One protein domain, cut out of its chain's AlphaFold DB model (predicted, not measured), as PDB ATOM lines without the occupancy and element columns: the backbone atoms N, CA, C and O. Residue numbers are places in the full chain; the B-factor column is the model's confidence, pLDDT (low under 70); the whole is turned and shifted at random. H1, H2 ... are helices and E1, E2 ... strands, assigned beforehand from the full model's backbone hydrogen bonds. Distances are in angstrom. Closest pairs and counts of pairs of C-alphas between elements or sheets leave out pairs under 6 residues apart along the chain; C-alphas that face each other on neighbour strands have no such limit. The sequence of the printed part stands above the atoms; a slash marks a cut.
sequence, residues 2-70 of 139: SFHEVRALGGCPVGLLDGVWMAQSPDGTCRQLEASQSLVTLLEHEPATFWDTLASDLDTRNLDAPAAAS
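This is residues 2 to 70 of the 139 residues of an uncharacterized protein of Deinococcus sp. KSM4-11 (UniProt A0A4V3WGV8). The chain makes a U: a small four-strand sheet forms one side, H2 stands on the other side next to the sheet's edge strand E1, and H1 spans one end between them. H3 folds back on H2. The printed part has 69 residues, with four named strands and three named helices in the order E1 E2 E3 E4 H1 H2 H3, a mixed class of helices and strands. The sheet's order is E1 E2 E3 E4; E2, E3 and E4 form an antiparallel meander, while E1 meets E2 only at a point. The whole is compact, with a radius of gyration of the C-alphas of 11.3 A, and spans 28 by 27 by 16 A.

Edge strand E1, residues 4 to 6, meets inner strand E2, residues 14 to 17, only at a point, where the C-alphas of Glu 5 and Gly 15 face each other at 4.3 A. E2 and E3, residues 20 to 24, are an antiparallel hairpin at 135 degrees; N of Gly 15 and O of Met 22 are within hydrogen-bond range at 2.8 A, as are N of Leu 17 and O of Val 20 at 2.9 A. E3 and edge strand E4, residues 30 to 32, form a second antiparallel hairpin, also at 135 degrees, with N of Ala 23 and O of Arg 31 at 2.8 A. H1, residues 37 to 44, is on the sheet but only grazes it, with its residues 37 to 39. H2, residues 47 to 59, is on the sheet and only grazes it with residues 53 to 58; the closest C-alphas of H2 and E1 are those of Asp 57 and Val 6, 6.2 A apart. H1 and H2 meet only through their link. H3, residues 65 to 69, touches H2, the closest C-alphas being those of Ala 68 and Ala 55 at 6.5 A. H1 and H3 are apart. In H2 and H3 every O i to N i+4 pair is within hydrogen-bond range; in H1 0 of 4 are, beside 5 of 5 O i to N i+3 pairs.

E1 begins at C-alpha 4 (-5.114, 0.025, 33.509). E3, the longest strand by residues, is 12.6 A long from first to last C-alpha. H1 is 13.8 A long and H2 18.6 A, from C-alpha 47 (-10.291, 14.601, 17.841) to C-alpha 59. H3 ends at C-alpha 69 (1.924, 9.463, 22.261).

The C-alphas of Asp 27 and Ala 48, the two farthest apart, are 31.5 A apart. The printed part has no cut. The link from E1 to E2, with 7 residues, is short; the other links are tight. The mean pLDDT of the printed part is 79.9, with residues 2 to 12 and residue 65 under 70.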
ATOM      1  N   SER A   2      -0.624  -5.106  36.043       57.38
ATOM      2  CA  SER A   2      -1.896  -4.422  36.288       57.38
ATOM      3  C   SER A   2      -2.417  -3.873  34.965       57.38
ATOM      4  O   SER A   2      -1.722  -3.110  34.305       57.38
ATOM      5  N   PHE A   3      -3.614  -4.289  34.556       62.91
ATOM      6  CA  PHE A   3      -4.306  -3.711  33.407       62.91
ATOM      7  C   PHE A   3      -4.951  -2.393  33.837       62.91
ATOM      8  O   PHE A   3      -5.794  -2.373  34.737       62.91
ATOM      9  N   HIS A   4      -4.554  -1.289  33.211       61.78
ATOM     10  CA  HIS A   4      -5.114   0.025  33.509       61.78
ATOM     11  C   HIS A   4      -6.175   0.392  32.467       61.78
ATOM     12  O   HIS A   4      -5.838   0.928  31.421       61.78
ATOM     13  N   GLU A   5      -7.448   0.111  32.763       68.00
ATOM     14  CA  GLU A   5      -8.597   0.465  31.909       68.00
ATOM     15  C   GLU A   5      -8.704   1.983  31.644       68.00
ATOM     16  O   GLU A   5      -9.018   2.756  32.533       68.00
ATOM     17  N   VAL A   6      -8.521   2.430  30.415       63.62
ATOM     18  CA  VAL A   6      -8.784   3.787  29.936       63.62
ATOM     19  C   VAL A   6     -10.200   3.841  29.356       63.62
ATOM     20  O   VAL A   6     -10.524   3.137  28.398       63.62
ATOM     21  N   ARG A   7     -11.070   4.663  29.956       62.78
ATOM     22  CA  ARG A   7     -12.512   4.696  29.648       62.78
ATOM     23  C   ARG A   7     -12.874   5.622  28.496       62.78
ATOM     24  O   ARG A   7     -14.012   5.573  28.031       62.78
ATOM     25  N   ALA A   8     -11.919   6.393  27.986       55.31
ATOM     26  CA  ALA A   8     -12.069   7.272  26.826       55.31
ATOM     27  C   ALA A   8     -12.550   6.585  25.519       55.31
ATOM     28  O   ALA A   8     -12.681   7.252  24.499       55.31
ATOM     29  N   LEU A   9     -12.778   5.265  25.519       59.16
ATOM     30  CA  LEU A   9     -12.727   4.405  24.334       59.16
ATOM     31  C   LEU A   9     -14.029   3.636  24.039       59.16
ATOM     32  O   LEU A   9     -13.991   2.631  23.342       59.16
ATOM     33  N   GLY A  10     -15.171   4.115  24.554       52.38
ATOM     34  CA  GLY A  10     -16.547   3.748  24.164       52.38
ATOM     35  C   GLY A  10     -16.751   2.380  23.484       52.38
ATOM     36  O   GLY A  10     -16.584   2.240  22.274       52.38
ATOM     37  N   GLY A  11     -17.196   1.378  24.251       60.00
ATOM     38  CA  GLY A  11     -17.682   0.087  23.731       60.00
ATOM     39  C   GLY A  11     -16.769  -1.123  23.969       60.00
ATOM     40  O   GLY A  11     -17.258  -2.250  23.955       60.00
ATOM     41  N   CYS A  12     -15.482  -0.922  24.261       63.31
ATOM     42  CA  CYS A  12     -14.556  -1.985  24.666       63.31
ATOM     43  C   CYS A  12     -13.594  -1.429  25.731       63.31
ATOM     44  O   CYS A  12     -13.030  -0.358  25.504       63.31
ATOM     45  N   PRO A  13     -13.406  -2.092  26.889       73.50
ATOM     46  CA  PRO A  13     -12.392  -1.682  27.853       73.50
ATOM     47  C   PRO A  13     -11.020  -1.768  27.189       73.50
ATOM     48  O   PRO A  13     -10.579  -2.840  26.785       73.50
ATOM     49  N   VAL A  14     -10.344  -0.641  27.045       77.56
ATOM     50  CA  VAL A  14      -8.990  -0.577  26.493       77.56
ATOM     51  C   VAL A  14      -8.065  -0.119  27.600       77.56
ATOM     52  O   VAL A  14      -8.501   0.569  28.507       77.56
ATOM     53  N   GLY A  15      -6.800  -0.505  27.584       82.00
ATOM     54  CA  GLY A  15      -5.862  -0.120  28.624       82.00
ATOM     55  C   GLY A  15      -4.421  -0.358  28.231       82.00
ATOM     56  O   GLY A  15      -4.132  -0.817  27.127       82.00
ATOM     57  N   LEU A  16      -3.518  -0.056  29.156       83.50
ATOM     58  CA  LEU A  16      -2.090  -0.306  28.997       83.50
ATOM     59  C   LEU A  16      -1.670  -1.548  29.783       83.50
ATOM     60  O   LEU A  16      -2.054  -1.719  30.945       83.50
ATOM     61  N   LEU A  17      -0.862  -2.389  29.140       83.50
ATOM     62  CA  LEU A  17      -0.169  -3.529  29.734       83.50
ATOM     63  C   LEU A  17       1.288  -3.496  29.265       83.50
ATOM     64  O   LEU A  17       1.545  -3.605  28.071       83.50
ATOM     65  N   ASP A  18       2.227  -3.296  30.192       81.75
ATOM     66  CA  ASP A  18       3.670  -3.182  29.912       81.75
ATOM     67  C   ASP A  18       4.004  -2.174  28.787       81.75
ATOM     68  O   ASP A  18       4.854  -2.412  27.933       81.75
ATOM     69  N   GLY A  19       3.298  -1.036  28.769       79.94
ATOM     70  CA  GLY A  19       3.470   0.022  27.762       79.94
ATOM     71  C   GLY A  19       2.786  -0.247  26.416       79.94
ATOM     72  O   GLY A  19       2.858   0.591  25.520       79.94
ATOM     73  N   VAL A  20       2.097  -1.382  26.272       86.06
ATOM     74  CA  VAL A  20       1.366  -1.765  25.060       86.06
ATOM     75  C   VAL A  20      -0.124  -1.513  25.246       86.06
ATOM     76  O   VAL A  20      -0.715  -1.895  26.258       86.06
ATOM     77  N   TRP A  21      -0.744  -0.887  24.249       87.69
ATOM     78  CA  TRP A  21      -2.185  -0.669  24.219       87.69
ATOM     79  C   TRP A  21      -2.930  -1.973  23.923       87.69
ATOM     80  O   TRP A  21      -2.694  -2.634  22.910       87.69
ATOM     81  N   MET A  22      -3.861  -2.330  24.803       87.06
ATOM     82  CA  MET A  22      -4.617  -3.579  24.773       87.06
ATOM     83  C   MET A  22      -6.115  -3.294  24.814       87.06
ATOM     84  O   MET A  22      -6.567  -2.497  25.625       87.06
ATOM     85  N   ALA A  23      -6.896  -3.988  23.994       84.25
ATOM     86  CA  ALA A  23      -8.346  -4.075  24.109       84.25
ATOM     87  C   ALA A  23      -8.728  -5.347  24.877       84.25
ATOM     88  O   ALA A  23      -8.151  -6.412  24.641       84.25
ATOM     89  N   GLN A  24      -9.708  -5.250  25.768       82.06
ATOM     90  CA  GLN A  24     -10.256  -6.376  26.510       82.06
ATOM     91  C   GLN A  24     -11.636  -6.749  25.963       82.06
ATOM     92  O   GLN A  24     -12.577  -5.956  25.965       82.06
ATOM     93  N   SER A  25     -11.765  -7.987  25.505       76.88
ATOM     94  CA  SER A  25     -13.041  -8.565  25.095       76.88
ATOM     95  C   SER A  25     -13.977  -8.784  26.297       76.88
ATOM     96  O   SER A  25     -13.502  -8.918  27.425       76.88
ATOM     97  N   PRO A  26     -15.303  -8.917  26.084       76.25
ATOM     98  CA  PRO A  26     -16.253  -9.226  27.161       76.25
ATOM     99  C   PRO A  26     -15.962 -10.532  27.920       76.25
ATOM    100  O   PRO A  26     -16.380 -10.682  29.062       76.25
ATOM    101  N   ASP A  27     -15.243 -11.471  27.297       81.31
ATOM    102  CA  ASP A  27     -14.792 -12.729  27.909       81.31
ATOM    103  C   ASP A  27     -13.527 -12.573  28.781       81.31
ATOM    104  O   ASP A  27     -13.018 -13.555  29.319       81.31
ATOM    105  N   GLY A  28     -13.012 -11.346  28.927       78.44
ATOM    106  CA  GLY A  28     -11.808 -11.023  29.689       78.44
ATOM    107  C   GLY A  28     -10.502 -11.167  28.904       78.44
ATOM    108  O   GLY A  28      -9.447 -10.815  29.436       78.44
ATOM    109  N   THR A  29     -10.540 -11.631  27.649       83.06
ATOM    110  CA  THR A  29      -9.340 -11.802  26.817       83.06
ATOM    111  C   THR A  29      -8.765 -10.452  26.406       83.06
ATOM    112  O   THR A  29      -9.440  -9.654  25.758       83.06
ATOM    113  N   CYS A  30      -7.486 -10.226  26.701       83.38
ATOM    114  CA  CYS A  30      -6.753  -9.049  26.246       83.38
ATOM    115  C   CYS A  30      -6.080  -9.320  24.895       83.38
ATOM    116  O   CYS A  30      -5.398 -10.331  24.721       83.38
ATOM    117  N   ARG A  31      -6.231  -8.402  23.942       86.69
ATOM    118  CA  ARG A  31      -5.546  -8.419  22.642       86.69
ATOM    119  C   ARG A  31      -4.935  -7.058  22.367       86.69
ATOM    120  O   ARG A  31      -5.449  -6.055  22.850       86.69
ATOM    121  N   GLN A  32      -3.863  -7.015  21.581       87.88
ATOM    122  CA  GLN A  32      -3.288  -5.739  21.167       87.88
ATOM    123  C   GLN A  32      -4.333  -4.895  20.443       87.88
ATOM    124  O   GLN A  32      -5.061  -5.384  19.574       87.88
ATOM    125  N   LEU A  33      -4.400  -3.627  20.833       86.00
ATOM    126  CA  LEU A  33      -5.420  -2.691  20.387       86.00
ATOM    127  C   LEU A  33      -5.369  -2.477  18.864       86.00
ATOM    128  O   LEU A  33      -6.416  -2.437  18.225       86.00
ATOM    129  N   GLU A  34      -4.172  -2.449  18.271       84.88
ATOM    130  CA  GLU A  34      -3.957  -2.328  16.816       84.88
ATOM    131  C   GLU A  34      -4.638  -3.428  15.992       84.88
ATOM    132  O   GLU A  34      -5.063  -3.188  14.863       84.88
ATOM    133  N   ALA A  35      -4.770  -4.631  16.555       81.06
ATOM    134  CA  ALA A  35      -5.402  -5.768  15.892       81.06
ATOM    135  C   ALA A  35      -6.921  -5.838  16.137       81.06
ATOM    136  O   ALA A  35      -7.594  -6.735  15.622       81.06
ATOM    137  N   SER A  36      -7.475  -4.933  16.949       83.81
ATOM    138  CA  SER A  36      -8.880  -4.965  17.341       83.81
ATOM    139  C   SER A  36      -9.758  -4.200  16.359       83.81
ATOM    140  O   SER A  36      -9.547  -3.020  16.106       83.81
ATOM    141  N   GLN A  37     -10.824  -4.835  15.874       81.62
ATOM    142  CA  GLN A  37     -11.840  -4.154  15.061       81.62
ATOM    143  C   GLN A  37     -12.591  -3.063  15.837       81.62
ATOM    144  O   GLN A  37     -13.099  -2.121  15.234       81.62
ATOM    145  N   SER A  38     -12.630  -3.152  17.170       79.56
ATOM    146  CA  SER A  38     -13.223  -2.121  18.029       79.56
ATOM    147  C   SER A  38     -12.490  -0.785  17.929       79.56
ATOM    148  O   SER A  38     -13.043   0.242  18.287       79.56
ATOM    149  N   LEU A  39     -11.272  -0.768  17.387       84.75
ATOM    150  CA  LEU A  39     -10.500   0.449  17.191       84.75
ATOM    151  C   LEU A  39     -11.220   1.483  16.314       84.75
ATOM    152  O   LEU A  39     -10.978   2.680  16.458       84.75
ATOM    153  N   VAL A  40     -12.111   1.051  15.414       87.88
ATOM    154  CA  VAL A  40     -12.857   1.968  14.545       87.88
ATOM    155  C   VAL A  40     -13.845   2.843  15.327       87.88
ATOM    156  O   VAL A  40     -14.077   3.984  14.930       87.88
ATOM    157  N   THR A  41     -14.383   2.362  16.458       86.56
ATOM    158  CA  THR A  41     -15.398   3.095  17.245       86.56
ATOM    159  C   THR A  41     -14.836   4.351  17.895       86.56
ATOM    160  O   THR A  41     -15.552   5.315  18.135       86.56
ATOM    161  N   LEU A  42     -13.520   4.407  18.069       85.94
ATOM    162  CA  LEU A  42     -12.831   5.576  18.602       85.94
ATOM    163  C   LEU A  42     -12.985   6.804  17.712       85.94
ATOM    164  O   LEU A  42     -12.962   7.937  18.189       85.94
ATOM    165  N   LEU A  43     -13.185   6.583  16.411       90.19
ATOM    166  CA  LEU A  43     -13.334   7.667  15.457       90.19
ATOM    167  C   LEU A  43     -14.639   8.453  15.652       90.19
ATOM    168  O   LEU A  43     -14.746   9.565  15.123       90.19
ATOM    169  N   GLU A  44     -15.609   7.924  16.411       90.88
ATOM    170  CA  GLU A  44     -16.838   8.642  16.777       90.88
ATOM    171  C   GLU A  44     -16.539   9.877  17.625       90.88
ATOM    172  O   GLU A  44     -17.186  10.916  17.452       90.88
ATOM    173  N   HIS A  45     -15.498   9.807  18.457       88.44
ATOM    174  CA  HIS A  45     -15.059  10.918  19.286       88.44
ATOM    175  C   HIS A  45     -14.523  12.073  18.434       88.44
ATOM    176  O   HIS A  45     -13.947  11.883  17.356       88.44
ATOM    177  N   GLU A  46     -14.728  13.294  18.926       88.94
ATOM    178  CA  GLU A  46     -14.129  14.483  18.329       88.94
ATOM    179  C   GLU A  46     -12.620  14.509  18.642       88.94
ATOM    180  O   GLU A  46     -12.258  14.281  19.800       88.94
ATOM    181  N   PRO A  47     -11.732  14.792  17.667       88.62
ATOM    182  CA  PRO A  47     -10.291  14.601  17.841       88.62
ATOM    183  C   PRO A  47      -9.676  15.332  19.036       88.62
ATOM    184  O   PRO A  47      -8.897  14.739  19.775       88.62
ATOM    185  N   ALA A  48     -10.036  16.599  19.251       87.56
ATOM    186  CA  ALA A  48      -9.517  17.377  20.378       87.56
ATOM    187  C   ALA A  48      -9.986  16.794  21.721       87.56
ATOM    188  O   ALA A  48      -9.178  16.469  22.584       87.56
ATOM    189  N   THR A  49     -11.294  16.560  21.846       87.56
ATOM    190  CA  THR A  49     -11.908  16.004  23.058       87.56
ATOM    191  C   THR A  49     -11.365  14.621  23.400       87.56
ATOM    192  O   THR A  49     -11.194  14.302  24.575       87.56
ATOM    193  N   PHE A  50     -11.082  13.797  22.391       87.81
ATOM    194  CA  PHE A  50     -10.459  12.495  22.585       87.81
ATOM    195  C   PHE A  50      -9.104  12.614  23.289       87.81
ATOM    196  O   PHE A  50      -8.885  11.948  24.299       87.81
ATOM    197  N   TRP A  51      -8.213  13.467  22.779       86.56
ATOM    198  CA  TRP A  51      -6.869  13.616  23.334       86.56
ATOM    199  C   TRP A  51      -6.883  14.223  24.735       86.56
ATOM    200  O   TRP A  51      -6.153  13.737  25.597       86.56
ATOM    201  N   ASP A  52      -7.755  15.201  24.988       87.50
ATOM    202  CA  ASP A  52      -7.933  15.773  26.327       87.50
ATOM    203  C   ASP A  52      -8.419  14.710  27.326       87.50
ATOM    204  O   ASP A  52      -7.900  14.601  28.439       87.50
ATOM    205  N   THR A  53      -9.380  13.876  26.910       86.12
ATOM    206  CA  THR A  53      -9.915  12.789  27.747       86.12
ATOM    207  C   THR A  53      -8.849  11.731  28.010       86.12
ATOM    208  O   THR A  53      -8.675  11.304  29.147       86.12
ATOM    209  N   LEU A  54      -8.101  11.332  26.979       86.12
ATOM    210  CA  LEU A  54      -7.029  10.350  27.102       86.12
ATOM    211  C   LEU A  54      -5.922  10.842  28.041       86.12
ATOM    212  O   LEU A  54      -5.489  10.097  28.915       86.12
ATOM    213  N   ALA A  55      -5.482  12.091  27.881       85.44
ATOM    214  CA  ALA A  55      -4.467  12.691  28.739       85.44
ATOM    215  C   ALA A  55      -4.938  12.763  30.199       85.44
ATOM    216  O   ALA A  55      -4.203  12.357  31.096       85.44
ATOM    217  N   SER A  56      -6.181  13.199  30.431       85.81
ATOM    218  CA  SER A  56      -6.775  13.231  31.770       85.81
ATOM    219  C   SER A  56      -6.870  11.832  32.392       85.81
ATOM    220  O   SER A  56      -6.520  11.654  33.556       85.81
ATOM    221  N   ASP A  57      -7.319  10.824  31.641       84.50
ATOM    222  CA  ASP A  57      -7.439   9.446  32.133       84.50
ATOM    223  C   ASP A  57      -6.069   8.852  32.504       84.50
ATOM    224  O   ASP A  57      -5.951   8.155  33.515       84.50
ATOM    225  N   LEU A  58      -5.028   9.133  31.715       84.88
ATOM    226  CA  LEU A  58      -3.660   8.695  32.002       84.88
ATOM    227  C   LEU A  58      -3.098   9.378  33.256       84.88
ATOM    228  O   LEU A  58      -2.546   8.690  34.119       84.88
ATOM    229  N   ASP A  59      -3.322  10.684  33.409       85.38
ATOM    230  CA  ASP A  59      -2.881  11.461  34.574       85.38
ATOM    231  C   ASP A  59      -3.507  10.943  35.878       85.38
ATOM    232  O   ASP A  59      -2.796  10.635  36.836       85.38
ATOM    233  N   THR A  60      -4.822  10.678  35.891       85.00
ATOM    234  CA  THR A  60      -5.497  10.093  37.074       85.00
ATOM    235  C   THR A  60      -4.946   8.727  37.496       85.00
ATOM    236  O   THR A  60      -5.198   8.263  38.611       85.00
ATOM    237  N   ARG A  61      -4.196   8.062  36.611       81.31
ATOM    238  CA  ARG A  61      -3.603   6.738  36.819       81.31
ATOM    239  C   ARG A  61      -2.090   6.792  37.026       81.31
ATOM    240  O   ARG A  61      -1.489   5.727  37.162       81.31
ATOM    241  N   ASN A  62      -1.498   7.990  37.096       81.75
ATOM    242  CA  ASN A  62      -0.051   8.223  37.131       81.75
ATOM    243  C   ASN A  62       0.680   7.529  35.967       81.75
ATOM    244  O   ASN A  62       1.744   6.938  36.155       81.75
ATOM    245  N   LEU A  63       0.070   7.534  34.779       79.19
ATOM    246  CA  LEU A  63       0.673   7.022  33.554       79.19
ATOM    247  C   LEU A  63       1.215   8.201  32.741       79.19
ATOM    248  O   LEU A  63       0.494   9.157  32.466       79.19
ATOM    249  N   ASP A  64       2.491   8.130  32.363       72.75
ATOM    250  CA  ASP A  64       3.195   9.261  31.755       72.75
ATOM    251  C   ASP A  64       2.703   9.598  30.331       72.75
ATOM    252  O   ASP A  64       2.245   8.742  29.567       72.75
ATOM    253  N   ALA A  65       2.925  10.852  29.918       68.50
ATOM    254  CA  ALA A  65       2.632  11.377  28.579       68.50
ATOM    255  C   ALA A  65       3.142  10.537  27.376       68.50
ATOM    256  O   ALA A  65       2.449  10.510  26.353       68.50
ATOM    257  N   PRO A  66       4.284   9.813  27.438       79.19
ATOM    258  CA  PRO A  66       4.707   8.901  26.373       79.19
ATOM    259  C   PRO A  66       3.668   7.826  26.034       79.19
ATOM    260  O   PRO A  66       3.629   7.359  24.899       79.19
ATOM    261  N   ALA A  67       2.800   7.461  26.983       80.00
ATOM    262  CA  ALA A  67       1.738   6.495  26.749       80.00
ATOM    263  C   ALA A  67       0.621   7.052  25.850       80.00
ATOM    264  O   ALA A  67       0.104   6.338  24.994       80.00
ATOM    265  N   ALA A  68       0.279   8.339  25.987       82.12
ATOM    266  CA  ALA A  68      -0.650   9.001  25.069       82.12
ATOM    267  C   ALA A  68      -0.063   9.063  23.652       82.12
ATOM    268  O   ALA A  68      -0.753   8.780  22.676       82.12
ATOM    269  N   ALA A  69       1.230   9.379  23.543       83.88
ATOM    270  CA  ALA A  69       1.924   9.463  22.261       83.88
ATOM    271  C   ALA A  69       2.037   8.105  21.541       83.88
ATOM    272  O   ALA A  69       2.077   8.073  20.314       83.88
ATOM    273  N   SER A  70       2.060   6.990  22.280       86.94
ATOM    274  CA  SER A  70       2.074   5.636  21.710       86.94
ATOM    275  C   SER A  70       0.689   5.108  21.327       86.94
ATOM    276  O   SER A  70       0.574   3.967  20.877       86.94
TER     277      SER A  70